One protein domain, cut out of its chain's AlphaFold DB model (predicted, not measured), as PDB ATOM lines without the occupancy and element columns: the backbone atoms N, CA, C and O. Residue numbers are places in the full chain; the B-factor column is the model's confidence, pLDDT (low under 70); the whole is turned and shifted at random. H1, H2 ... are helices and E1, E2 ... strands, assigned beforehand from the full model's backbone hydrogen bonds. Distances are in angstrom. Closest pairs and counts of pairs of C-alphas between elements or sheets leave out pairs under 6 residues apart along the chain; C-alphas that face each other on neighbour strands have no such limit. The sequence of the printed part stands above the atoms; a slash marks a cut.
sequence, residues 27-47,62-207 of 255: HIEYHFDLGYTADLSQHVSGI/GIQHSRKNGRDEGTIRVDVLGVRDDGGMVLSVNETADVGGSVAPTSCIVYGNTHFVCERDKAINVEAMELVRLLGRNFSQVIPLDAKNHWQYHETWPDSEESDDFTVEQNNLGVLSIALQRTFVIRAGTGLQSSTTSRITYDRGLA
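This is residues 27 to 47 and 62 to 207 of the 255 residues of an uncharacterized protein of Candidatus Eremiobacteraeota bacterium (UniProt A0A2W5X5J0). One long, twisted sheet of nine strands curls round a single short helix, H1, as an open wrap whose two edge strands, E5 and E6, stay apart. The long strands E1 and E2 bend, and together with E9, E8, E7 and E6 make a broad wall, while E3, E4 and E5 carry the sheet on beyond E2; H1 packs on the inside of the curl, with most of its near C-alpha pairs to E2, E1, E3 and E9. The printed part has 167 residues, with strands E1 to E5, then H1, then strands E6 to E9; the sheet's order is E5, E4, E3, E2, E1, E9, E8, E7, E6, antiparallel throughout. The class is mostly strand, and the whole is compact, with a radius of gyration of the C-alphas of 16.7 A and spans of 56 by 41 by 35 A.

E1, residues 27 to 44, begins with C-alpha 27 at (184.356, 138.228, 87.258), is 45.1 A long and bends by 74 degrees at residue 31. E2, residues 62 to 83, is 46.1 A long and bends by 99 degrees at residue 80. E3 is residues 89 to 97, 23.8 A; E4 is residues 106 to 110 and E5 residues 116 to 118. H1, residues 126 to 134, begins with C-alpha 126 at (201.046, 146.323, 96.656) and is 13.1 A long. E6 is residues 150 to 157, 23.8 A; E7 residues 160 to 172, 36.8 A; E8 residues 175 to 186, 35.0 A. E9, residues 192 to 203, also 35.0 A, ends with C-alpha 203 at (190.183, 147.183, 79.469).

E2 and E1 are antiparallel at 156 degrees, with N 30 and O 76 2.8 A apart, within hydrogen-bond range. E2, E3, E4 and E5 form a meander, each strand the antiparallel neighbour of the one before: N 92 and O 79, N 108 and O 91, and N 109 and O 117 are each 2.8 A apart. On the other side of E1 is E9, with N 41 and O 193 at 3.0 A. E6, E7, E8 and E9 form a second meander, with N 153 and O 164, N 163 and O 183, and N 194 and O 184 each at 2.8 A. H1 is on the sheet; its closest C-alphas to E2 are those of Ala 128 and Ile 76, 6.7 A, and to E5 those of Arg 133 and Phe 116, 6.5 A. In H1, 4 of 5 O i to N i+4 pairs are within hydrogen-bond range.

The C-alphas farthest apart are those of Ile 47 and Leu 173, 59.0 A. Residues 48 to 61 are cut out, with 10.5 A from C-alpha 47 to C-alpha 62. The link from H1 to E6, residues 135 to 149, is long. The mean pLDDT of the printed part is 79.8; 29 residues are under 70, among them residues 34 to 38, 137 to 144 and 202 to 207.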
ATOM      1  N   HIS A  27     182.908 138.368  87.382       82.06
ATOM      2  CA  HIS A  27     184.356 138.228  87.258       82.06
ATOM      3  C   HIS A  27     184.964 139.392  86.457       82.06
ATOM      4  O   HIS A  27     184.368 139.843  85.474       82.06
ATOM      5  N   ILE A  28     186.131 139.879  86.867       80.00
ATOM      6  CA  ILE A  28     186.912 140.900  86.168       80.00
ATOM      7  C   ILE A  28     188.365 140.452  86.120       80.00
ATOM      8  O   ILE A  28     188.899 140.000  87.127       80.00
ATOM      9  N   GLU A  29     189.008 140.606  84.972       81.06
ATOM     10  CA  GLU A  29     190.428 140.313  84.803       81.06
ATOM     11  C   GLU A  29     191.154 141.594  84.382       81.06
ATOM     12  O   GLU A  29     190.690 142.321  83.501       81.06
ATOM     13  N   TYR A  30     192.263 141.890  85.056       75.44
ATOM     14  CA  TYR A  30     193.094 143.064  84.827       75.44
ATOM     15  C   TYR A  30     194.513 142.618  84.524       75.44
ATOM     16  O   TYR A  30     195.117 141.927  85.339       75.44
ATOM     17  N   HIS A  31     195.058 143.058  83.396       75.56
ATOM     18  CA  HIS A  31     196.493 142.986  83.155       75.56
ATOM     19  C   HIS A  31     197.132 144.263  83.679       75.56
ATOM     20  O   HIS A  31     196.687 145.356  83.330       75.56
ATOM     21  N   PHE A  32     198.150 144.135  84.519       72.50
ATOM     22  CA  PHE A  32     198.850 145.280  85.078       72.50
ATOM     23  C   PHE A  32     200.318 145.275  84.653       72.50
ATOM     24  O   PHE A  32     200.922 144.221  84.492       72.50
ATOM     25  N   ASP A  33     200.865 146.477  84.485       73.19
ATOM     26  CA  ASP A  33     202.300 146.769  84.423       73.19
ATOM     27  C   ASP A  33     202.515 147.915  85.410       73.19
ATOM     28  O   ASP A  33     202.314 149.092  85.093       73.19
ATOM     29  N   LEU A  34     202.783 147.540  86.657       67.94
ATOM     30  CA  LEU A  34     202.879 148.455  87.779       67.94
ATOM     31  C   LEU A  34     204.347 148.675  88.107       67.94
ATOM     32  O   LEU A  34     205.007 147.858  88.742       67.94
ATOM     33  N   GLY A  35     204.853 149.836  87.705       65.38
ATOM     34  CA  GLY A  35     206.026 150.422  88.335       65.38
ATOM     35  C   GLY A  35     205.597 151.196  89.575       65.38
ATOM     36  O   GLY A  35     204.716 152.043  89.466       65.38
ATOM     37  N   TYR A  36     206.227 150.962  90.724       67.31
ATOM     38  CA  TYR A  36     206.118 151.852  91.875       67.31
ATOM     39  C   TYR A  36     207.482 152.420  92.251       67.31
ATOM     40  O   TYR A  36     208.507 151.738  92.243       67.31
ATOM     41  N   THR A  37     207.493 153.700  92.612       68.19
ATOM     42  CA  THR A  37     208.583 154.308  93.376       68.19
ATOM     43  C   THR A  37     207.989 154.808  94.676       68.19
ATOM     44  O   THR A  37     207.197 155.738  94.646       68.19
ATOM     45  N   ALA A  38     208.367 154.183  95.787       66.56
ATOM     46  CA  ALA A  38     208.065 154.639  97.129       66.56
ATOM     47  C   ALA A  38     209.264 155.426  97.669       66.56
ATOM     48  O   ALA A  38     210.335 154.850  97.877       66.56
ATOM     49  N   ASP A  39     209.099 156.728  97.878       73.44
ATOM     50  CA  ASP A  39     210.047 157.532  98.658       73.44
ATOM     51  C   ASP A  39     209.493 157.684 100.071       73.44
ATOM     52  O   ASP A  39     208.405 158.232 100.251       73.44
ATOM     53  N   LEU A  40     210.203 157.118 101.045       75.12
ATOM     54  CA  LEU A  40     209.856 157.157 102.455       75.12
ATOM     55  C   LEU A  40     210.866 158.038 103.186       75.12
ATOM     56  O   LEU A  40     212.050 157.702 103.262       75.12
ATOM     57  N   SER A  41     210.376 159.123 103.777       72.62
ATOM     58  CA  SER A  41     211.133 159.940 104.724       72.62
ATOM     59  C   SER A  41     210.554 159.773 106.124       72.62
ATOM     60  O   SER A  41     209.347 159.927 106.317       72.62
ATOM     61  N   GLN A  42     211.412 159.431 107.086       74.19
ATOM     62  CA  GLN A  42     211.064 159.291 108.495       74.19
ATOM     63  C   GLN A  42     211.980 160.166 109.356       74.19
ATOM     64  O   GLN A  42     213.203 160.035 109.315       74.19
ATOM     65  N   HIS A  43     211.389 161.028 110.178       71.69
ATOM     66  CA  HIS A  43     212.086 161.911 111.114       71.69
ATOM     67  C   HIS A  43     212.107 161.310 112.523       71.69
ATOM     68  O   HIS A  43     211.254 161.591 113.368       71.69
ATOM     69  N   VAL A  44     213.115 160.498 112.825       67.38
ATOM     70  CA  VAL A  44     213.259 159.942 114.175       67.38
ATOM     71  C   VAL A  44     213.881 161.009 115.072       67.38
ATOM     72  O   VAL A  44     215.040 161.377 114.900       67.38
ATOM     73  N   SER A  45     213.109 161.527 116.027       60.66
ATOM     74  CA  SER A  45     213.597 162.436 117.069       60.66
ATOM     75  C   SER A  45     213.512 161.735 118.423       60.66
ATOM     76  O   SER A  45     212.436 161.481 118.958       60.66
ATOM     77  N   GLY A  46     214.671 161.364 118.970       57.81
ATOM     78  CA  GLY A  46     214.760 160.714 120.273       57.81
ATOM     79  C   GLY A  46     216.200 160.457 120.707       57.81
ATOM     80  O   GLY A  46     216.951 159.765 120.026       57.81
ATOM     81  N   ILE A  47     216.577 160.988 121.870       51.12
ATOM     82  CA  ILE A  47     217.749 160.537 122.626       51.12
ATOM     83  C   ILE A  47     217.274 159.327 123.433       51.12
ATOM     84  O   ILE A  47     216.707 159.490 124.513       51.12
ATOM     85  N   GLY A  62     217.663 161.723 113.577       64.50
ATOM     86  CA  GLY A  62     218.039 161.741 112.167       64.50
ATOM     87  C   GLY A  62     216.858 161.578 111.222       64.50
ATOM     88  O   GLY A  62     215.788 161.109 111.612       64.50
ATOM     89  N   ILE A  63     217.069 161.984 109.971       72.00
ATOM     90  CA  ILE A  63     216.127 161.740 108.880       72.00
ATOM     91  C   ILE A  63     216.578 160.464 108.178       72.00
ATOM     92  O   ILE A  63     217.672 160.414 107.613       72.00
ATOM     93  N   GLN A  64     215.755 159.422 108.237       74.31
ATOM     94  CA  GLN A  64     215.951 158.223 107.440       74.31
ATOM     95  C   GLN A  64     215.182 158.394 106.135       74.31
ATOM     96  O   GLN A  64     213.958 158.485 106.133       74.31
ATOM     97  N   HIS A  65     215.918 158.433 105.029       75.25
ATOM     98  CA  HIS A  65     215.348 158.356 103.692       75.25
ATOM     99  C   HIS A  65     215.552 156.947 103.151       75.25
ATOM    100  O   HIS A  65     216.670 156.430 103.145       75.25
ATOM    101  N   SER A  66     214.478 156.326 102.684       74.06
ATOM    102  CA  SER A  66     214.546 155.065 101.960       74.06
ATOM    103  C   SER A  66     213.715 155.165 100.698       74.06
ATOM    104  O   SER A  66     212.531 155.487 100.752       74.06
ATOM    105  N   ARG A  67     214.337 154.844  99.567       76.31
ATOM    106  CA  ARG A  67     213.666 154.748  98.279       76.31
ATOM    107  C   ARG A  67     213.528 153.280  97.914       76.31
ATOM    108  O   ARG A  67     214.527 152.568  97.851       76.31
ATOM    109  N   LYS A  68     212.300 152.834  97.668       71.44
ATOM    110  CA  LYS A  68     212.003 151.503  97.148       71.44
ATOM    111  C   LYS A  68     211.414 151.660  95.758       71.44
ATOM    112  O   LYS A  68     210.443 152.383  95.577       71.44
ATOM    113  N   ASN A  69     212.004 151.000  94.782       76.62
ATOM    114  CA  ASN A  69     211.435 150.858  93.455       76.62
ATOM    115  C   ASN A  69     211.070 149.394  93.219       76.62
ATOM    116  O   ASN A  69     211.765 148.485  93.669       76.62
ATOM    117  N   GLY A  70     209.972 149.182  92.515       71.75
ATOM    118  CA  GLY A  70     209.567 147.880  92.019       71.75
ATOM    119  C   GLY A  70     208.899 148.060  90.672       71.75
ATOM    120  O   GLY A  70     208.332 149.114  90.389       71.75
ATOM    121  N   ARG A  71     209.023 147.048  89.827       77.31
ATOM    122  CA  ARG A  71     208.184 146.902  88.651       77.31
ATOM    123  C   ARG A  71     207.723 145.464  88.629       77.31
ATOM    124  O   ARG A  71     208.566 144.575  88.750       77.31
ATOM    125  N   ASP A  72     206.427 145.282  88.492       77.75
ATOM    126  CA  ASP A  72     205.821 143.976  88.337       77.75
ATOM    127  C   ASP A  72     204.756 144.028  87.246       77.75
ATOM    128  O   ASP A  72     204.149 145.071  86.981       77.75
ATOM    129  N   GLU A  73     204.572 142.891  86.598       82.12
ATOM    130  CA  GLU A  73     203.569 142.683  85.576       82.12
ATOM    131  C   GLU A  73     202.853 141.360  85.825       82.12
ATOM    132  O   GLU A  73     203.403 140.400  86.374       82.12
ATOM    133  N   GLY A  74     201.585 141.315  85.449       83.31
ATOM    134  CA  GLY A  74     200.807 140.110  85.633       83.31
ATOM    135  C   GLY A  74     199.324 140.344  85.475       83.31
ATOM    136  O   GLY A  74     198.865 141.280  84.815       83.31
ATOM    137  N   THR A  75     198.556 139.442  86.078       84.69
ATOM    138  CA  THR A  75     197.103 139.424  85.962       84.69
ATOM    139  C   THR A  75     196.443 139.395  87.333       84.69
ATOM    140  O   THR A  75     196.651 138.465  88.113       84.69
ATOM    141  N   ILE A  76     195.587 140.374  87.613       85.81
ATOM    142  CA  ILE A  76     194.737 140.403  88.802       85.81
ATOM    143  C   ILE A  76     193.315 140.036  88.395       85.81
ATOM    144  O   ILE A  76     192.672 140.709  87.592       85.81
ATOM    145  N   ARG A  77     192.806 138.962  88.989       87.88
ATOM    146  CA  ARG A  77     191.420 138.520  88.870       87.88
ATOM    147  C   ARG A  77     190.627 139.010  90.063       87.88
ATOM    148  O   ARG A  77     191.032 138.816  91.208       87.88
ATOM    149  N   VAL A  78     189.484 139.616  89.792       88.56
ATOM    150  CA  VAL A  78     188.598 140.186  90.796       88.56
ATOM    151  C   VAL A  78     187.188 139.668  90.594       88.56
ATOM    152  O   VAL A  78     186.540 139.933  89.588       88.56
ATOM    153  N   ASP A  79     186.692 138.977  91.604       89.88
ATOM    154  CA  ASP A  79     185.322 138.510  91.685       89.88
ATOM    155  C   ASP A  79     184.504 139.447  92.573       89.88
ATOM    156  O   ASP A  79     184.789 139.596  93.759       89.88
ATOM    157  N   VAL A  80     183.457 140.063  92.028       88.75
ATOM    158  CA  VAL A  80     182.493 140.834  92.819       88.75
ATOM    159  C   VAL A  80     181.519 139.859  93.464       88.75
ATOM    160  O   VAL A  80     180.720 139.215  92.784       88.75
ATOM    161  N   LEU A  81     181.568 139.759  94.787       90.25
ATOM    162  CA  LEU A  81     180.740 138.835  95.561       90.25
ATOM    163  C   LEU A  81     179.420 139.474  96.006       90.25
ATOM    164  O   LEU A  81     178.436 138.772  96.225       90.25
ATOM    165  N   GLY A  82     179.387 140.799  96.151       89.44
ATOM    166  CA  GLY A  82     178.215 141.500  96.660       89.44
ATOM    167  C   GLY A  82     178.458 142.967  96.973       89.44
ATOM    168  O   GLY A  82     179.558 143.493  96.809       89.44
ATOM    169  N   VAL A  83     177.409 143.620  97.463       87.56
ATOM    170  CA  VAL A  83     177.457 144.974  98.021       87.56
ATOM    171  C   VAL A  83     176.833 144.916  99.411       87.56
ATOM    172  O   VAL A  83     175.772 144.319  99.584       87.56
ATOM    173  N   ARG A  84     177.513 145.492 100.399       89.69
ATOM    174  CA  ARG A  84     177.046 145.602 101.783       89.69
ATOM    175  C   ARG A  84     176.084 146.780 101.936       89.69
ATOM    176  O   ARG A  84     176.089 147.711 101.132       89.69
ATOM    177  N   ASP A  85     175.301 146.760 103.011       88.19
ATOM    178  CA  ASP A  85     174.321 147.811 103.317       88.19
ATOM    179  C   ASP A  85     174.968 149.187 103.565       88.19
ATOM    180  O   ASP A  85     174.331 150.216 103.355       88.19
ATOM    181  N   ASP A  86     176.247 149.217 103.959       86.62
ATOM    182  CA  ASP A  86     177.054 150.438 104.113       86.62
ATOM    183  C   ASP A  86     177.649 150.954 102.788       86.62
ATOM    184  O   ASP A  86     178.405 151.922 102.771       86.62
ATOM    185  N   GLY A  87     177.309 150.319 101.663       83.94
ATOM    186  CA  GLY A  87     177.788 150.686 100.334       83.94
ATOM    187  C   GLY A  87     179.146 150.092  99.960       83.94
ATOM    188  O   GLY A  87     179.563 150.273  98.814       83.94
ATOM    189  N   GLY A  88     179.803 149.359 100.865       88.50
ATOM    190  CA  GLY A  88     181.054 148.661 100.580       88.50
ATOM    191  C   GLY A  88     180.853 147.515  99.588       88.50
ATOM    192  O   GLY A  88     179.969 146.674  99.756       88.50
ATOM    193  N   MET A  89     181.677 147.454  98.546       89.69
ATOM    194  CA  MET A  89     181.660 146.363  97.575       89.69
ATOM    195  C   MET A  89     182.577 145.233  98.042       89.69
ATOM    196  O   MET A  89     183.741 145.470  98.345       89.69
ATOM    197  N   VAL A  90     182.054 144.010  98.096       91.88
ATOM    198  CA  VAL A  90     182.806 142.822  98.513       91.88
ATOM    199  C   VAL A  90     183.445 142.183  97.288       91.88
ATOM    200  O   VAL A  90     182.745 141.788  96.353       91.88
ATOM    201  N   LEU A  91     184.764 142.067  97.319       92.81
ATOM    202  CA  LEU A  91     185.609 141.542  96.260       92.81
ATOM    203  C   LEU A  91     186.371 140.313  96.749       92.81
ATOM    204  O   LEU A  91     186.787 140.272  97.902       92.81
ATOM    205  N   SER A  92     186.603 139.351  95.866       93.56
ATOM    206  CA  SER A  92     187.646 138.334  96.005       93.56
ATOM    207  C   SER A  92     188.723 138.626  94.971       93.56
ATOM    208  O   SER A  92     188.437 138.677  93.780       93.56
ATOM    209  N   VAL A  93     189.946 138.845  95.432       93.19
ATOM    210  CA  VAL A  93     191.084 139.307  94.639       93.19
ATOM    211  C   VAL A  93     192.109 138.189  94.589       93.19
ATOM    212  O   VAL A  93     192.506 137.653  95.623       93.19
ATOM    213  N   ASN A  94     192.521 137.820  93.384       92.19
ATOM    214  CA  ASN A  94     193.524 136.798  93.135       92.19
ATOM    215  C   ASN A  94     194.539 137.327  92.129       92.19
ATOM    216  O   ASN A  94     194.180 137.642  90.998       92.19
ATOM    217  N   GLU A  95     195.798 137.391  92.528       88.06
ATOM    218  CA  GLU A  95     196.873 137.884  91.682       88.06
ATOM    219  C   GLU A  95     197.743 136.732  91.194       88.06
ATOM    220  O   GLU A  95     198.211 135.891  91.961       88.06
ATOM    221  N   THR A  96     197.967 136.707  89.887       85.12
ATOM    222  CA  THR A  96     198.982 135.886  89.240       85.12
ATOM    223  C   THR A  96     200.040 136.836  88.689       85.12
ATOM    224  O   THR A  96     199.868 137.370  87.596       85.12
ATOM    225  N   ALA A  97     201.079 137.089  89.483       79.56
ATOM    226  CA  ALA A  97     202.248 137.853  89.062       79.56
ATOM    227  C   ALA A  97     203.184 136.981  88.216       79.56
ATOM    228  O   ALA A  97     203.368 135.795  88.524       79.56
ATOM    229  N   ASP A  98     203.798 137.576  87.195       75.50
ATOM    230  CA  ASP A  98     204.826 136.909  86.394       75.50
ATOM    231  C   ASP A  98     206.157 136.843  87.166       75.50
ATOM    232  O   ASP A  98     206.941 135.902  87.004       75.50
ATOM    233  N   VAL A  99     206.385 137.799  88.081       67.00
ATOM    234  CA  VAL A  99     207.575 137.900  88.930       67.00
ATOM    235  C   VAL A  99     207.153 138.196  90.378       67.00
ATOM    236  O   VAL A  99     206.352 139.069  90.635       67.00
ATOM    237  N   GLY A 100     207.685 137.476  91.373       65.94
ATOM    238  CA  GLY A 100     207.382 137.738  92.799       65.94
ATOM    239  C   GLY A 100     206.427 136.745  93.473       65.94
ATOM    240  O   GLY A 100     206.360 136.705  94.701       65.94
ATOM    241  N   GLY A 101     205.820 135.847  92.696       69.25
ATOM    242  CA  GLY A 101     205.028 134.724  93.198       69.25
ATOM    243  C   GLY A 101     203.563 135.080  93.448       69.25
ATOM    244  O   GLY A 101     203.224 136.167  93.901       69.25
ATOM    245  N   SER A 102     202.669 134.139  93.142       79.31
ATOM    246  CA  SER A 102     201.229 134.324  93.335       79.31
ATOM    247  C   SER A 102     200.847 134.225  94.812       79.31
ATOM    248  O   SER A 102     201.299 133.325  95.527       79.31
ATOM    249  N   VAL A 103     199.965 135.118  95.258       84.25
ATOM    250  CA  VAL A 103     199.419 135.108  96.621       84.25
ATOM    251  C   VAL A 103     198.094 134.355  96.644       84.25
ATOM    252  O   VAL A 103     197.370 134.301  95.651       84.25
ATOM    253  N   ALA A 104     197.749 133.763  97.788       88.81
ATOM    254  CA  ALA A 104     196.443 133.137  97.950       88.81
ATOM    255  C   ALA A 104     195.314 134.178  97.777       88.81
ATOM    256  O   ALA A 104     195.446 135.293  98.283       88.81
ATOM    257  N   PRO A 105     194.177 133.813  97.152       90.81
ATOM    258  CA  PRO A 105     193.057 134.730  96.976       90.81
ATOM    259  C   PRO A 105     192.575 135.332  98.300       90.81
ATOM    260  O   PRO A 105     192.308 134.598  99.264       90.81
ATOM    261  N   THR A 106     192.406 136.651  98.334       95.06
ATOM    262  CA  THR A 106     191.982 137.414  99.514       95.06
ATOM    263  C   THR A 106     190.662 138.129  99.267       95.06
ATOM    264  O   THR A 106     190.406 138.596  98.159       95.06
ATOM    265  N   SER A 107     189.803 138.208 100.284       94.88
ATOM    266  CA  SER A 107     188.572 138.992 100.181       94.88
ATOM    267  C   SER A 107     188.805 140.401 100.708       94.88
ATOM    268  O   SER A 107     189.359 140.569 101.796       94.88
ATOM    269  N   CYS A 108     188.340 141.403  99.970       95.19
ATOM    270  CA  CYS A 108     188.435 142.807 100.344       95.19
ATOM    271  C   CYS A 108     187.077 143.497 100.222       95.19
ATOM    272  O   CYS A 108     186.283 143.196  99.336       95.19
ATOM    273  N   ILE A 109     186.804 144.439 101.114       93.94
ATOM    274  CA  ILE A 109     185.665 145.348 101.037       93.94
ATOM    275  C   ILE A 109     186.206 146.691 100.573       93.94
ATOM    276  O   ILE A 109     187.080 147.227 101.245       93.94
ATOM    277  N   VAL A 110     185.695 147.229  99.467       91.38
ATOM    278  CA  VAL A 110     186.153 148.499  98.882       91.38
ATOM    279  C   VAL A 110     185.035 149.530  98.883       91.38
ATOM    280  O   VAL A 110     183.895 149.228  98.519       91.38
ATOM    281  N   TYR A 111     185.371 150.760  99.248       86.75
ATOM    282  CA  TYR A 111     184.468 151.904  99.292       86.75
ATOM    283  C   TYR A 111     184.770 152.886  98.151       86.75
ATOM    284  O   TYR A 111     185.818 152.830  97.515       86.75
ATOM    285  N   GLY A 112     183.827 153.782  97.848       79.00
ATOM    286  CA  GLY A 112     183.956 154.731  96.731       79.00
ATOM    287  C   GLY A 112     185.009 155.829  96.930       79.00
ATOM    288  O   GLY A 112     185.280 156.575  96.000       79.00
ATOM    289  N   ASN A 113     185.590 155.928  98.124       75.31
ATOM    290  CA  ASN A 113     186.601 156.905  98.523       75.31
ATOM    291  C   ASN A 113     188.005 156.281  98.613       75.31
ATOM    292  O   ASN A 113     188.742 156.643  99.509       75.31
ATOM    293  N   THR A 114     188.327 155.291  97.773       80.44
ATOM    294  CA  THR A 114     189.612 154.548  97.749       80.44
ATOM    295  C   THR A 114     189.939 153.717  99.002       80.44
ATOM    296  O   THR A 114     190.847 152.889  98.964       80.44
ATOM    297  N   HIS A 115     189.154 153.811 100.080       85.44
ATOM    298  CA  HIS A 115     189.312 152.952 101.259       85.44
ATOM    299  C   HIS A 115     188.975 151.502 100.973       85.44
ATOM    300  O   HIS A 115     187.997 151.183 100.290       85.44
ATOM    301  N   PHE A 116     189.730 150.603 101.599       91.75
ATOM    302  CA  PHE A 116     189.428 149.185 101.562       91.75
ATOM    303  C   PHE A 116     189.893 148.453 102.820       91.75
ATOM    304  O   PHE A 116     190.779 148.900 103.545       91.75
ATOM    305  N   VAL A 117     189.281 147.300 103.074       93.56
ATOM    306  CA  VAL A 117     189.616 146.404 104.183       93.56
ATOM    307  C   VAL A 117     189.691 144.983 103.648       93.56
ATOM    308  O   VAL A 117     188.687 144.475 103.156       93.56
ATOM    309  N   CYS A 118     190.849 144.335 103.755       94.88
ATOM    310  CA  CYS A 118     191.035 142.936 103.359       94.88
ATOM    311  C   CYS A 118     191.065 141.986 104.566       94.88
ATOM    312  O   CYS A 118     191.180 142.415 105.717       94.88
ATOM    313  N   GLU A 119     190.956 140.680 104.307       94.31
ATOM    314  CA  GLU A 119     191.153 139.632 105.314       94.31
ATOM    315  C   GLU A 119     192.518 139.779 106.009       94.31
ATOM    316  O   GLU A 119     193.557 139.821 105.357       94.31
ATOM    317  N   ARG A 120     192.524 139.825 107.348       90.44
ATOM    318  CA  ARG A 120     193.727 140.112 108.154       90.44
ATOM    319  C   ARG A 120     194.856 139.094 107.961       90.44
ATOM    320  O   ARG A 120     196.022 139.469 108.013       90.44
ATOM    321  N   ASP A 121     194.504 137.828 107.761       91.88
ATOM    322  CA  ASP A 121     195.463 136.715 107.744       91.88
ATOM    323  C   ASP A 121     195.981 136.396 106.336       91.88
ATOM    324  O   ASP A 121     196.707 135.420 106.140       91.88
ATOM    325  N   LYS A 122     195.602 137.201 105.339       90.88
ATOM    326  CA  LYS A 122     196.034 137.027 103.958       90.88
ATOM    327  C   LYS A 122     196.805 138.241 103.488       90.88
ATOM    328  O   LYS A 122     196.342 139.372 103.593       90.88
ATOM    329  N   ALA A 123     197.980 137.975 102.936       88.62
ATOM    330  CA  ALA A 123     198.743 138.997 102.254       88.62
ATOM    331  C   ALA A 123     198.004 139.446 100.985       88.62
ATOM    332  O   ALA A 123     197.322 138.661 100.325       88.62
ATOM    333  N   ILE A 124     198.173 140.719 100.664       88.31
ATOM    334  CA  ILE A 124     197.816 141.313  99.386       88.31
ATOM    335  C   ILE A 124     199.067 142.034  98.892       88.31
ATOM    336  O   ILE A 124     199.745 142.702  99.679       88.31
ATOM    337  N   ASN A 125     199.412 141.841  97.624       86.06
ATOM    338  CA  ASN A 125     200.536 142.547  97.026       86.06
ATOM    339  C   ASN A 125     200.192 144.031  96.871       86.06
ATOM    340  O   ASN A 125     199.022 144.424  96.875       86.06
ATOM    341  N   VAL A 126     201.223 144.868  96.766       81.44
ATOM    342  CA  VAL A 126     201.046 146.323  96.656       81.44
ATOM    343  C   VAL A 126     200.273 146.652  95.380       81.44
ATOM    344  O   VAL A 126     199.411 147.523  95.374       81.44
ATOM    345  N   GLU A 127     200.524 145.892  94.326       78.00
ATOM    346  CA  GLU A 127     199.932 146.018  93.011       78.00
ATOM    347  C   GLU A 127     198.420 145.753  93.055       78.00
ATOM    348  O   GLU A 127     197.617 146.608  92.664       78.00
ATOM    349  N   ALA A 128     198.016 144.618  93.639       83.69
ATOM    350  CA  ALA A 128     196.615 144.339  93.932       83.69
ATOM    351  C   ALA A 128     195.985 145.381  94.863       83.69
ATOM    352  O   ALA A 128     194.835 145.754  94.631       83.69
ATOM    353  N   MET A 129     196.694 145.881  95.882       86.62
ATOM    354  CA  MET A 129     196.164 146.945  96.744       86.62
ATOM    355  C   MET A 129     195.821 148.199  95.942       86.62
ATOM    356  O   MET A 129     194.705 148.699  96.074       86.62
ATOM    357  N   GLU A 130     196.743 148.697  95.113       80.62
ATOM    358  CA  GLU A 130     196.515 149.908  94.319       80.62
ATOM    359  C   GLU A 130     195.338 149.726  93.357       80.62
ATOM    360  O   GLU A 130     194.469 150.592  93.290       80.62
ATOM    361  N   LEU A 131     195.236 148.574  92.681       80.25
ATOM    362  CA  LEU A 131     194.089 148.286  91.821       80.25
ATOM    363  C   LEU A 131     192.780 148.247  92.614       80.25
ATOM    364  O   LEU A 131     191.806 148.878  92.209       80.25
ATOM    365  N   VAL A 132     192.742 147.518  93.734       85.81
ATOM    366  CA  VAL A 132     191.540 147.320  94.559       85.81
ATOM    367  C   VAL A 132     190.933 148.655  94.978       85.81
ATOM    368  O   VAL A 132     189.713 148.790  94.911       85.81
ATOM    369  N   ARG A 133     191.751 149.665  95.306       82.06
ATOM    370  CA  ARG A 133     191.286 151.034  95.597       82.06
ATOM    371  C   ARG A 133     190.468 151.646  94.459       82.06
ATOM    372  O   ARG A 133     189.455 152.298  94.709       82.06
ATOM    373  N   LEU A 134     190.875 151.404  93.211       78.06
ATOM    374  CA  LEU A 134     190.207 151.926  92.013       78.06
ATOM    375  C   LEU A 134     188.913 151.182  91.680       78.06
ATOM    376  O   LEU A 134     188.129 151.622  90.838       78.06
ATOM    377  N   LEU A 135     188.679 150.032  92.309       78.62
ATOM    378  CA  LEU A 135     187.477 149.242  92.065       78.62
ATOM    379  C   LEU A 135     186.296 149.715  92.894       78.62
ATOM    380  O   LEU A 135     185.188 149.250  92.650       78.62
ATOM    381  N   GLY A 136     186.496 150.651  93.825       72.25
ATOM    382  CA  GLY A 136     185.445 151.212  94.660       72.25
ATOM    383  C   GLY A 136     184.191 151.562  93.865       72.25
ATOM    384  O   GLY A 136     184.241 152.084  92.746       72.25
ATOM    385  N   ARG A 137     183.023 151.261  94.439       61.75
ATOM    386  CA  ARG A 137     181.750 151.592  93.797       61.75
ATOM    387  C   ARG A 137     181.743 153.087  93.472       61.75
ATOM    388  O   ARG A 137     181.930 153.906  94.364       61.75
ATOM    389  N   ASN A 138     181.483 153.411  92.204       58.03
ATOM    390  CA  ASN A 138     181.468 154.764  91.639       58.03
ATOM    391  C   ASN A 138     182.823 155.450  91.396       58.03
ATOM    392  O   ASN A 138     182.808 156.617  91.005       58.03
ATOM    393  N   PHE A 139     183.951 154.748  91.536       56.78
ATOM    394  CA  PHE A 139     185.289 155.331  91.385       56.78
ATOM    395  C   PHE A 139     185.458 156.203  90.121       56.78
ATOM    396  O   PHE A 139     186.023 157.288  90.200       56.78
ATOM    397  N   SER A 140     184.894 155.790  88.978       49.28
ATOM    398  CA  SER A 140     184.956 156.540  87.709       49.28
ATOM    399  C   SER A 140     183.654 157.230  87.284       49.28
ATOM    400  O   SER A 140     183.641 157.940  86.282       49.28
ATOM    401  N   GLN A 141     182.541 157.002  87.989       50.69
ATOM    402  CA  GLN A 141     181.213 157.471  87.558       50.69
ATOM    403  C   GLN A 141     180.752 158.746  88.261       50.69
ATOM    404  O   GLN A 141     179.829 159.395  87.777       50.69
ATOM    405  N   VAL A 142     181.348 159.091  89.405       50.25
ATOM    406  CA  VAL A 142     180.861 160.200  90.239       50.25
ATOM    407  C   VAL A 142     181.676 161.479  90.078       50.25
ATOM    408  O   VAL A 142     181.165 162.546  90.411       50.25
ATOM    409  N   ILE A 143     182.881 161.420  89.502       62.16
ATOM    410  CA  ILE A 143     183.734 162.604  89.387       62.16
ATOM    411  C   ILE A 143     183.859 163.041  87.924       62.16
ATOM    412  O   ILE A 143     184.384 162.284  87.107       62.16
ATOM    413  N   PRO A 144     183.369 164.243  87.563       68.56
ATOM    414  CA  PRO A 144     183.658 164.810  86.257       68.56
ATOM    415  C   PRO A 144     185.166 165.041  86.149       68.56
ATOM    416  O   PRO A 144     185.760 165.695  87.004       68.56
ATOM    417  N   LEU A 145     185.773 164.492  85.098       80.81
ATOM    418  CA  LEU A 145     187.170 164.766  84.778       80.81
ATOM    419  C   LEU A 145     187.343 166.255  84.463       80.81
ATOM    420  O   LEU A 145     186.475 166.864  83.827       80.81
ATOM    421  N   ASP A 146     188.465 166.835  84.881       85.88
ATOM    422  CA  ASP A 146     188.827 168.193  84.489       85.88
ATOM    423  C   ASP A 146     189.262 168.266  83.006       85.88
ATOM    424  O   ASP A 146     189.303 167.270  82.277       85.88
ATOM    425  N   ALA A 147     189.620 169.465  82.535       88.81
ATOM    426  CA  ALA A 147     190.060 169.684  81.152       88.81
ATOM    427  C   ALA A 147     191.352 168.927  80.765       88.81
ATOM    428  O   ALA A 147     191.695 168.875  79.584       88.81
ATOM    429  N   LYS A 148     192.075 168.361  81.738       89.12
ATOM    430  CA  LYS A 148     193.288 167.553  81.553       89.12
ATOM    431  C   LYS A 148     193.011 166.049  81.684       89.12
ATOM    432  O   LYS A 148     193.954 165.267  81.727       89.12
ATOM    433  N   ASN A 149     191.741 165.639  81.704       87.38
ATOM    434  CA  ASN A 149     191.305 164.272  81.995       87.38
ATOM    435  C   ASN A 149     191.782 163.766  83.361       87.38
ATOM    436  O   ASN A 149     192.139 162.594  83.514       87.38
ATOM    437  N   HIS A 150     191.801 164.665  84.334       89.00
ATOM    438  CA  HIS A 150     192.380 164.424  85.636       89.00
ATOM    439  C   HIS A 150     191.346 164.643  86.749       89.00
ATOM    440  O   HIS A 150     190.381 165.400  86.598       89.00
ATOM    441  N   TRP A 151     191.511 163.913  87.849       86.94
ATOM    442  CA  TRP A 151     190.732 164.071  89.071       86.94
ATOM    443  C   TRP A 151     191.581 163.729  90.292       86.94
ATOM    444  O   TRP A 151     192.549 162.979  90.195       86.94
ATOM    445  N   GLN A 152     191.196 164.266  91.451       87.56
ATOM    446  CA  GLN A 152     191.933 164.067  92.697       87.56
ATOM    447  C   GLN A 152     191.005 163.688  93.841       87.56
ATOM    448  O   GLN A 152     189.865 164.156  93.909       87.56
ATOM    449  N   TYR A 153     191.538 162.900  94.766       84.94
ATOM    450  CA  TYR A 153     190.987 162.723  96.099       84.94
ATOM    451  C   TYR A 153     191.960 163.296  97.116       84.94
ATOM    452  O   TYR A 153     193.164 163.076  97.033       84.94
ATOM    453  N   HIS A 154     191.405 164.026  98.075       88.62
ATOM    454  CA  HIS A 154     192.135 164.552  99.216       88.62
ATOM    455  C   HIS A 154     191.383 164.141 100.465       88.62
ATOM    456  O   HIS A 154     190.202 164.469 100.614       88.62
ATOM    457  N   GLU A 155     192.057 163.428 101.352       86.62
ATOM    458  CA  GLU A 155     191.514 163.056 102.645       86.62
ATOM    459  C   GLU A 155     192.460 163.491 103.756       86.62
ATOM    460  O   GLU A 155     193.682 163.392 103.663       86.62
ATOM    461  N   THR A 156     191.880 164.032 104.821       88.75
ATOM    462  CA  THR A 156     192.624 164.519 105.976       88.75
ATOM    463  C   THR A 156     192.029 163.910 107.231       88.75
ATOM    464  O   THR A 156     190.836 164.040 107.506       88.75
ATOM    465  N   TRP A 157     192.887 163.283 108.021       89.06
ATOM    466  CA  TRP A 157     192.614 162.813 109.372       89.06
ATOM    467  C   TRP A 157     193.405 163.666 110.369       89.06
ATOM    468  O   TRP A 157     194.293 164.416 109.961       89.06
ATOM    469  N   PRO A 158     193.128 163.565 111.684       91.19
ATOM    470  CA  PRO A 158     193.829 164.371 112.686       91.19
ATOM    471  C   PRO A 158     195.359 164.314 112.578       91.19
ATOM    472  O   PRO A 158     196.027 165.325 112.775       91.19
ATOM    473  N   ASP A 159     195.890 163.151 112.198       89.88
ATOM    474  CA  ASP A 159     197.321 162.865 112.182       89.88
ATOM    475  C   ASP A 159     197.852 162.461 110.806       89.88
ATOM    476  O   ASP A 159     199.020 162.087 110.696       89.88
ATOM    477  N   SER A 160     197.035 162.510 109.755       87.88
ATOM    478  CA  SER A 160     197.474 162.126 108.417       87.88
ATOM    479  C   SER A 160     196.733 162.847 107.303       87.88
ATOM    480  O   SER A 160     195.628 163.346 107.479       87.88
ATOM    481  N   GLU A 161     197.355 162.886 106.139       91.88
ATOM    482  CA  GLU A 161     196.810 163.436 104.910       91.88
ATOM    483  C   GLU A 161     197.143 162.487 103.764       91.88
ATOM    484  O   GLU A 161     198.256 161.964 103.681       91.88
ATOM    485  N   GLU A 162     196.173 162.262 102.894       90.06
ATOM    486  CA  GLU A 162     196.309 161.463 101.688       90.06
ATOM    487  C   GLU A 162     195.816 162.273 100.497       90.06
ATOM    488  O   GLU A 162     194.719 162.829 100.525       90.06
ATOM    489  N   SER A 163     196.645 162.341  99.464       90.94
ATOM    490  CA  SER A 163     196.314 162.923  98.172       90.94
ATOM    491  C   SER A 163     196.532 161.860  97.112       90.94
ATOM    492  O   SER A 163     197.666 161.429  96.907       90.94
ATOM    493  N   ASP A 164     195.472 161.505  96.400       88.19
ATOM    494  CA  ASP A 164     195.524 160.646  95.224       88.19
ATOM    495  C   ASP A 164     195.192 161.480  93.985       88.19
ATOM    496  O   ASP A 164     194.119 162.072  93.888       88.19
ATOM    497  N   ASP A 165     196.119 161.532  93.037       89.94
ATOM    498  CA  ASP A 165     196.008 162.236  91.763       89.94
ATOM    499  C   ASP A 165     195.925 161.209  90.638       89.94
ATOM    500  O   ASP A 165     196.762 160.309  90.532       89.94
ATOM    501  N   PHE A 166     194.882 161.318  89.822       87.25
ATOM    502  CA  PHE A 166     194.597 160.379  88.755       87.25
ATOM    503  C   PHE A 166     194.498 161.103  87.426       87.25
ATOM    504  O   PHE A 166     193.710 162.035  87.270       87.25
ATOM    505  N   THR A 167     195.227 160.616  86.428       89.62
ATOM    506  CA  THR A 167     195.184 161.150  85.066       89.62
ATOM    507  C   THR A 167     194.864 160.038  84.078       89.62
ATOM    508  O   THR A 167     195.568 159.031  84.017       89.62
ATOM    509  N   VAL A 168     193.823 160.218  83.261       87.06
ATOM    510  CA  VAL A 168     193.591 159.340  82.108       87.06
ATOM    511  C   VAL A 168     194.601 159.683  81.015       87.06
ATOM    512  O   VAL A 168     194.467 160.694  80.327       87.06
ATOM    513  N   GLU A 169     195.598 158.825  80.823       88.12
ATOM    514  CA  GLU A 169     196.626 159.014  79.793       88.12
ATOM    515  C   GLU A 169     196.157 158.542  78.413       88.12
ATOM    516  O   GLU A 169     196.508 159.134  77.393       88.12
ATOM    517  N   GLN A 170     195.383 157.456  78.366       84.62
ATOM    518  CA  GLN A 170     194.894 156.860  77.121       84.62
ATOM    519  C   GLN A 170     193.488 156.301  77.313       84.62
ATOM    520  O   GLN A 170     193.178 155.773  78.374       84.62
ATOM    521  N   ASN A 171     192.655 156.394  76.275       82.94
ATOM    522  CA  ASN A 171     191.304 155.831  76.225       82.94
ATOM    523  C   ASN A 171     191.022 155.303  74.810       82.94
ATOM    524  O   ASN A 171     190.294 155.927  74.037       82.94
ATOM    525  N   ASN A 172     191.649 154.184  74.451       81.56
ATOM    526  CA  ASN A 172     191.614 153.633  73.098       81.56
ATOM    527  C   ASN A 172     190.780 152.355  73.061       81.56
ATOM    528  O   ASN A 172     191.140 151.367  73.689       81.56
ATOM    529  N   LEU A 173     189.693 152.352  72.281       76.38
ATOM    530  CA  LEU A 173     188.896 151.146  71.983       76.38
ATOM    531  C   LEU A 173     188.422 150.367  73.225       76.38
ATOM    532  O   LEU A 173     188.253 149.157  73.178       76.38
ATOM    533  N   GLY A 174     188.197 151.069  74.336       69.12
ATOM    534  CA  GLY A 174     187.839 150.462  75.613       69.12
ATOM    535  C   GLY A 174     189.019 150.352  76.573       69.12
ATOM    536  O   GLY A 174     188.812 150.495  77.764       69.12
ATOM    537  N   VAL A 175     190.263 150.247  76.122       72.38
ATOM    538  CA  VAL A 175     191.414 150.229  77.032       72.38
ATOM    539  C   VAL A 175     191.696 151.633  77.575       72.38
ATOM    540  O   VAL A 175     191.987 152.561  76.816       72.38
ATOM    541  N   LEU A 176     191.592 151.795  78.893       75.75
ATOM    542  CA  LEU A 176     191.939 153.004  79.625       75.75
ATOM    543  C   LEU A 176     193.285 152.829  80.340       75.75
ATOM    544  O   LEU A 176     193.449 151.901  81.123       75.75
ATOM    545  N   SER A 177     194.216 153.756  80.137       81.00
ATOM    546  CA  SER A 177     195.413 153.893  80.975       81.00
ATOM    547  C   SER A 177     195.190 155.019  81.974       81.00
ATOM    548  O   SER A 177     194.892 156.145  81.566       81.00
ATOM    549  N   ILE A 178     195.322 154.722  83.265       81.44
ATOM    550  CA  ILE A 178     195.301 155.694  84.356       81.44
ATOM    551  C   ILE A 178     196.706 155.768  84.958       81.44
ATOM    552  O   ILE A 178     197.225 154.768  85.454       81.44
ATOM    553  N   ALA A 179     197.300 156.956  84.958       85.88
ATOM    554  CA  ALA A 179     198.423 157.268  85.833       85.88
ATOM    555  C   ALA A 179     197.892 157.668  87.214       85.88
ATOM    556  O   ALA A 179     196.937 158.440  87.304       85.88
ATOM    557  N   LEU A 180     198.516 157.138  88.263       85.56
ATOM    558  CA  LEU A 180     198.221 157.424  89.660       85.56
ATOM    559  C   LEU A 180     199.462 158.022  90.327       85.56
ATOM    560  O   LEU A 180     200.559 157.464  90.263       85.56
ATOM    561  N   GLN A 181     199.278 159.139  91.015       88.25
ATOM    562  CA  GLN A 181     200.261 159.700  91.923       88.25
ATOM    563  C   GLN A 181     199.636 159.872  93.303       88.25
ATOM    564  O   GLN A 181     198.737 160.677  93.508       88.25
ATOM    565  N   ARG A 182     200.150 159.118  94.265       86.50
ATOM    566  CA  ARG A 182     199.685 159.091  95.645       86.50
ATOM    567  C   ARG A 182     200.721 159.713  96.560       86.50
ATOM    568  O   ARG A 182     201.898 159.368  96.504       86.50
ATOM    569  N   THR A 183     200.277 160.588  97.448       87.94
ATOM    570  CA  THR A 183     201.086 161.133  98.537       87.94
ATOM    571  C   THR A 183     200.364 160.883  99.846       87.94
ATOM    572  O   THR A 183     199.228 161.304 100.019       87.94
ATOM    573  N   PHE A 184     201.032 160.213 100.774       85.50
ATOM    574  CA  PHE A 184     200.530 159.923 102.106       85.50
ATOM    575  C   PHE A 184     201.480 160.503 103.149       85.50
ATOM    576  O   PHE A 184     202.669 160.181 103.172       85.50
ATOM    577  N   VAL A 185     200.965 161.367 104.016       85.69
ATOM    578  CA  VAL A 185     201.725 162.051 105.063       85.69
ATOM    579  C   VAL A 185     201.107 161.696 106.408       85.69
ATOM    580  O   VAL A 185     199.956 162.022 106.645       85.69
ATOM    581  N   ILE A 186     201.857 161.078 107.318       83.88
ATOM    582  CA  ILE A 186     201.496 160.954 108.735       83.88
ATOM    583  C   ILE A 186     202.275 162.016 109.507       83.88
ATOM    584  O   ILE A 186     203.504 161.999 109.557       83.88
ATOM    585  N   ARG A 187     201.545 162.933 110.131       81.69
ATOM    586  CA  ARG A 187     202.070 164.043 110.932       81.69
ATOM    587  C   ARG A 187     202.273 163.664 112.403       81.69
ATOM    588  O   ARG A 187     203.032 164.339 113.092       81.69
ATOM    589  N   ALA A 188     201.646 162.588 112.889       74.69
ATOM    590  CA  ALA A 188     201.874 162.096 114.249       74.69
ATOM    591  C   ALA A 188     203.280 161.503 114.440       74.69
ATOM    592  O   ALA A 188     203.767 160.705 113.637       74.69
ATOM    593  N   GLY A 189     203.908 161.834 115.572       73.12
ATOM    594  CA  GLY A 189     205.173 161.241 116.004       73.12
ATOM    595  C   GLY A 189     206.351 161.601 115.097       73.12
ATOM    596  O   GLY A 189     206.672 162.773 114.925       73.12
ATOM    597  N   THR A 190     207.025 160.585 114.546       65.06
ATOM    598  CA  THR A 190     208.277 160.733 113.785       65.06
ATOM    599  C   THR A 190     208.099 161.265 112.362       65.06
ATOM    600  O   THR A 190     209.025 161.104 111.587       65.06
ATOM    601  N   GLY A 191     206.946 161.830 111.982       72.69
ATOM    602  CA  GLY A 191     206.705 162.399 110.647       72.69
ATOM    603  C   GLY A 191     207.033 161.435 109.499       72.69
ATOM    604  O   GLY A 191     208.187 161.316 109.090       72.69
ATOM    605  N   LEU A 192     206.031 160.740 108.970       79.06
ATOM    606  CA  LEU A 192     206.208 159.832 107.838       79.06
ATOM    607  C   LEU A 192     205.645 160.478 106.579       79.06
ATOM    608  O   LEU A 192     204.470 160.815 106.546       79.06
ATOM    609  N   GLN A 193     206.451 160.597 105.530       79.62
ATOM    610  CA  GLN A 193     205.951 160.927 104.197       79.62
ATOM    611  C   GLN A 193     206.263 159.779 103.247       79.62
ATOM    612  O   GLN A 193     207.404 159.328 103.177       79.62
ATOM    613  N   SER A 194     205.243 159.324 102.526       78.12
ATOM    614  CA  SER A 194     205.330 158.324 101.473       78.12
ATOM    615  C   SER A 194     204.742 158.893 100.187       78.12
ATOM    616  O   SER A 194     203.603 159.346 100.175       78.12
ATOM    617  N   SER A 195     205.510 158.876  99.103       77.50
ATOM    618  CA  SER A 195     205.005 159.175  97.757       77.50
ATOM    619  C   SER A 195     205.088 157.921  96.903       77.50
ATOM    620  O   SER A 195     206.106 157.239  96.954       77.50
ATOM    621  N   THR A 196     204.026 157.608  96.163       76.81
ATOM    622  CA  THR A 196     203.925 156.467  95.247       76.81
ATOM    623  C   THR A 196     203.455 156.962  93.885       76.81
ATOM    624  O   THR A 196     202.408 157.587  93.777       76.81
ATOM    625  N   THR A 197     204.208 156.666  92.829       77.62
ATOM    626  CA  THR A 197     203.767 156.880  91.442       77.62
ATOM    627  C   THR A 197     203.565 155.533  90.785       77.62
ATOM    628  O   THR A 197     204.455 154.690  90.883       77.62
ATOM    629  N   SER A 198     202.428 155.344  90.124       73.25
ATOM    630  CA  SER A 198     202.074 154.096  89.468       73.25
ATOM    631  C   SER A 198     201.254 154.321  88.194       73.25
ATOM    632  O   SER A 198     200.732 155.408  87.942       73.25
ATOM    633  N   ARG A 199     201.186 153.300  87.339       77.44
ATOM    634  CA  ARG A 199     200.371 153.298  86.121       77.44
ATOM    635  C   ARG A 199     199.549 152.021  86.090       77.44
ATOM    636  O   ARG A 199     200.079 150.943  86.330       77.44
ATOM    637  N   ILE A 200     198.263 152.153  85.792       72.75
ATOM    638  CA  ILE A 200     197.331 151.035  85.679       72.75
ATOM    639  C   ILE A 200     196.639 151.135  84.325       72.75
ATOM    640  O   ILE A 200     195.920 152.093  84.046       72.75
ATOM    641  N   THR A 201     196.835 150.119  83.492       70.50
ATOM    642  CA  THR A 201     196.095 149.953  82.239       70.50
ATOM    643  C   THR A 201     194.946 148.983  82.485       70.50
ATOM    644  O   THR A 201     195.147 147.933  83.082       70.50
ATOM    645  N   TYR A 202     193.731 149.310  82.051       66.06
ATOM    646  CA  TYR A 202     192.571 148.434  82.190       66.06
ATOM    647  C   TYR A 202     191.702 148.434  80.935       66.06
ATOM    648  O   TYR A 202     191.506 149.465  80.304       66.06
ATOM    649  N   ASP A 203     191.117 147.292  80.591       64.44
ATOM    650  CA  ASP A 203     190.183 147.183  79.469       64.44
ATOM    651  C   ASP A 203     188.732 147.449  79.922       64.44
ATOM    652  O   ASP A 203     188.155 146.695  80.707       64.44
ATOM    653  N   ARG A 204     188.103 148.527  79.430       60.50
ATOM    654  CA  ARG A 204     186.685 148.861  79.673       60.50
ATOM    655  C   ARG A 204     185.718 147.864  79.052       60.50
ATOM    656  O   ARG A 204     184.597 147.770  79.546       60.50
ATOM    657  N   GLY A 205     186.126 147.116  78.030       54.16
ATOM    658  CA  GLY A 205     185.371 145.968  77.528       54.16
ATOM    659  C   GLY A 205     185.182 144.888  78.600       54.16
ATOM    660  O   GLY A 205     184.171 144.188  78.595       54.16
ATOM    661  N   LEU A 206     186.103 144.825  79.572       49.31
ATOM    662  CA  LEU A 206     186.016 144.001  80.781       49.31
ATOM    663  C   LEU A 206     185.490 144.783  81.999       49.31
ATOM    664  O   LEU A 206     185.117 144.176  83.011       49.31
ATOM    665  N   ALA A 207     185.417 146.118  81.924       49.97
ATOM    666  CA  ALA A 207     184.864 146.955  82.983       49.97
ATOM    667  C   ALA A 207     183.358 146.772  83.128       49.97
ATOM    668  O   ALA A 207     182.659 146.205  82.283       49.97
TER     669      ALA A 207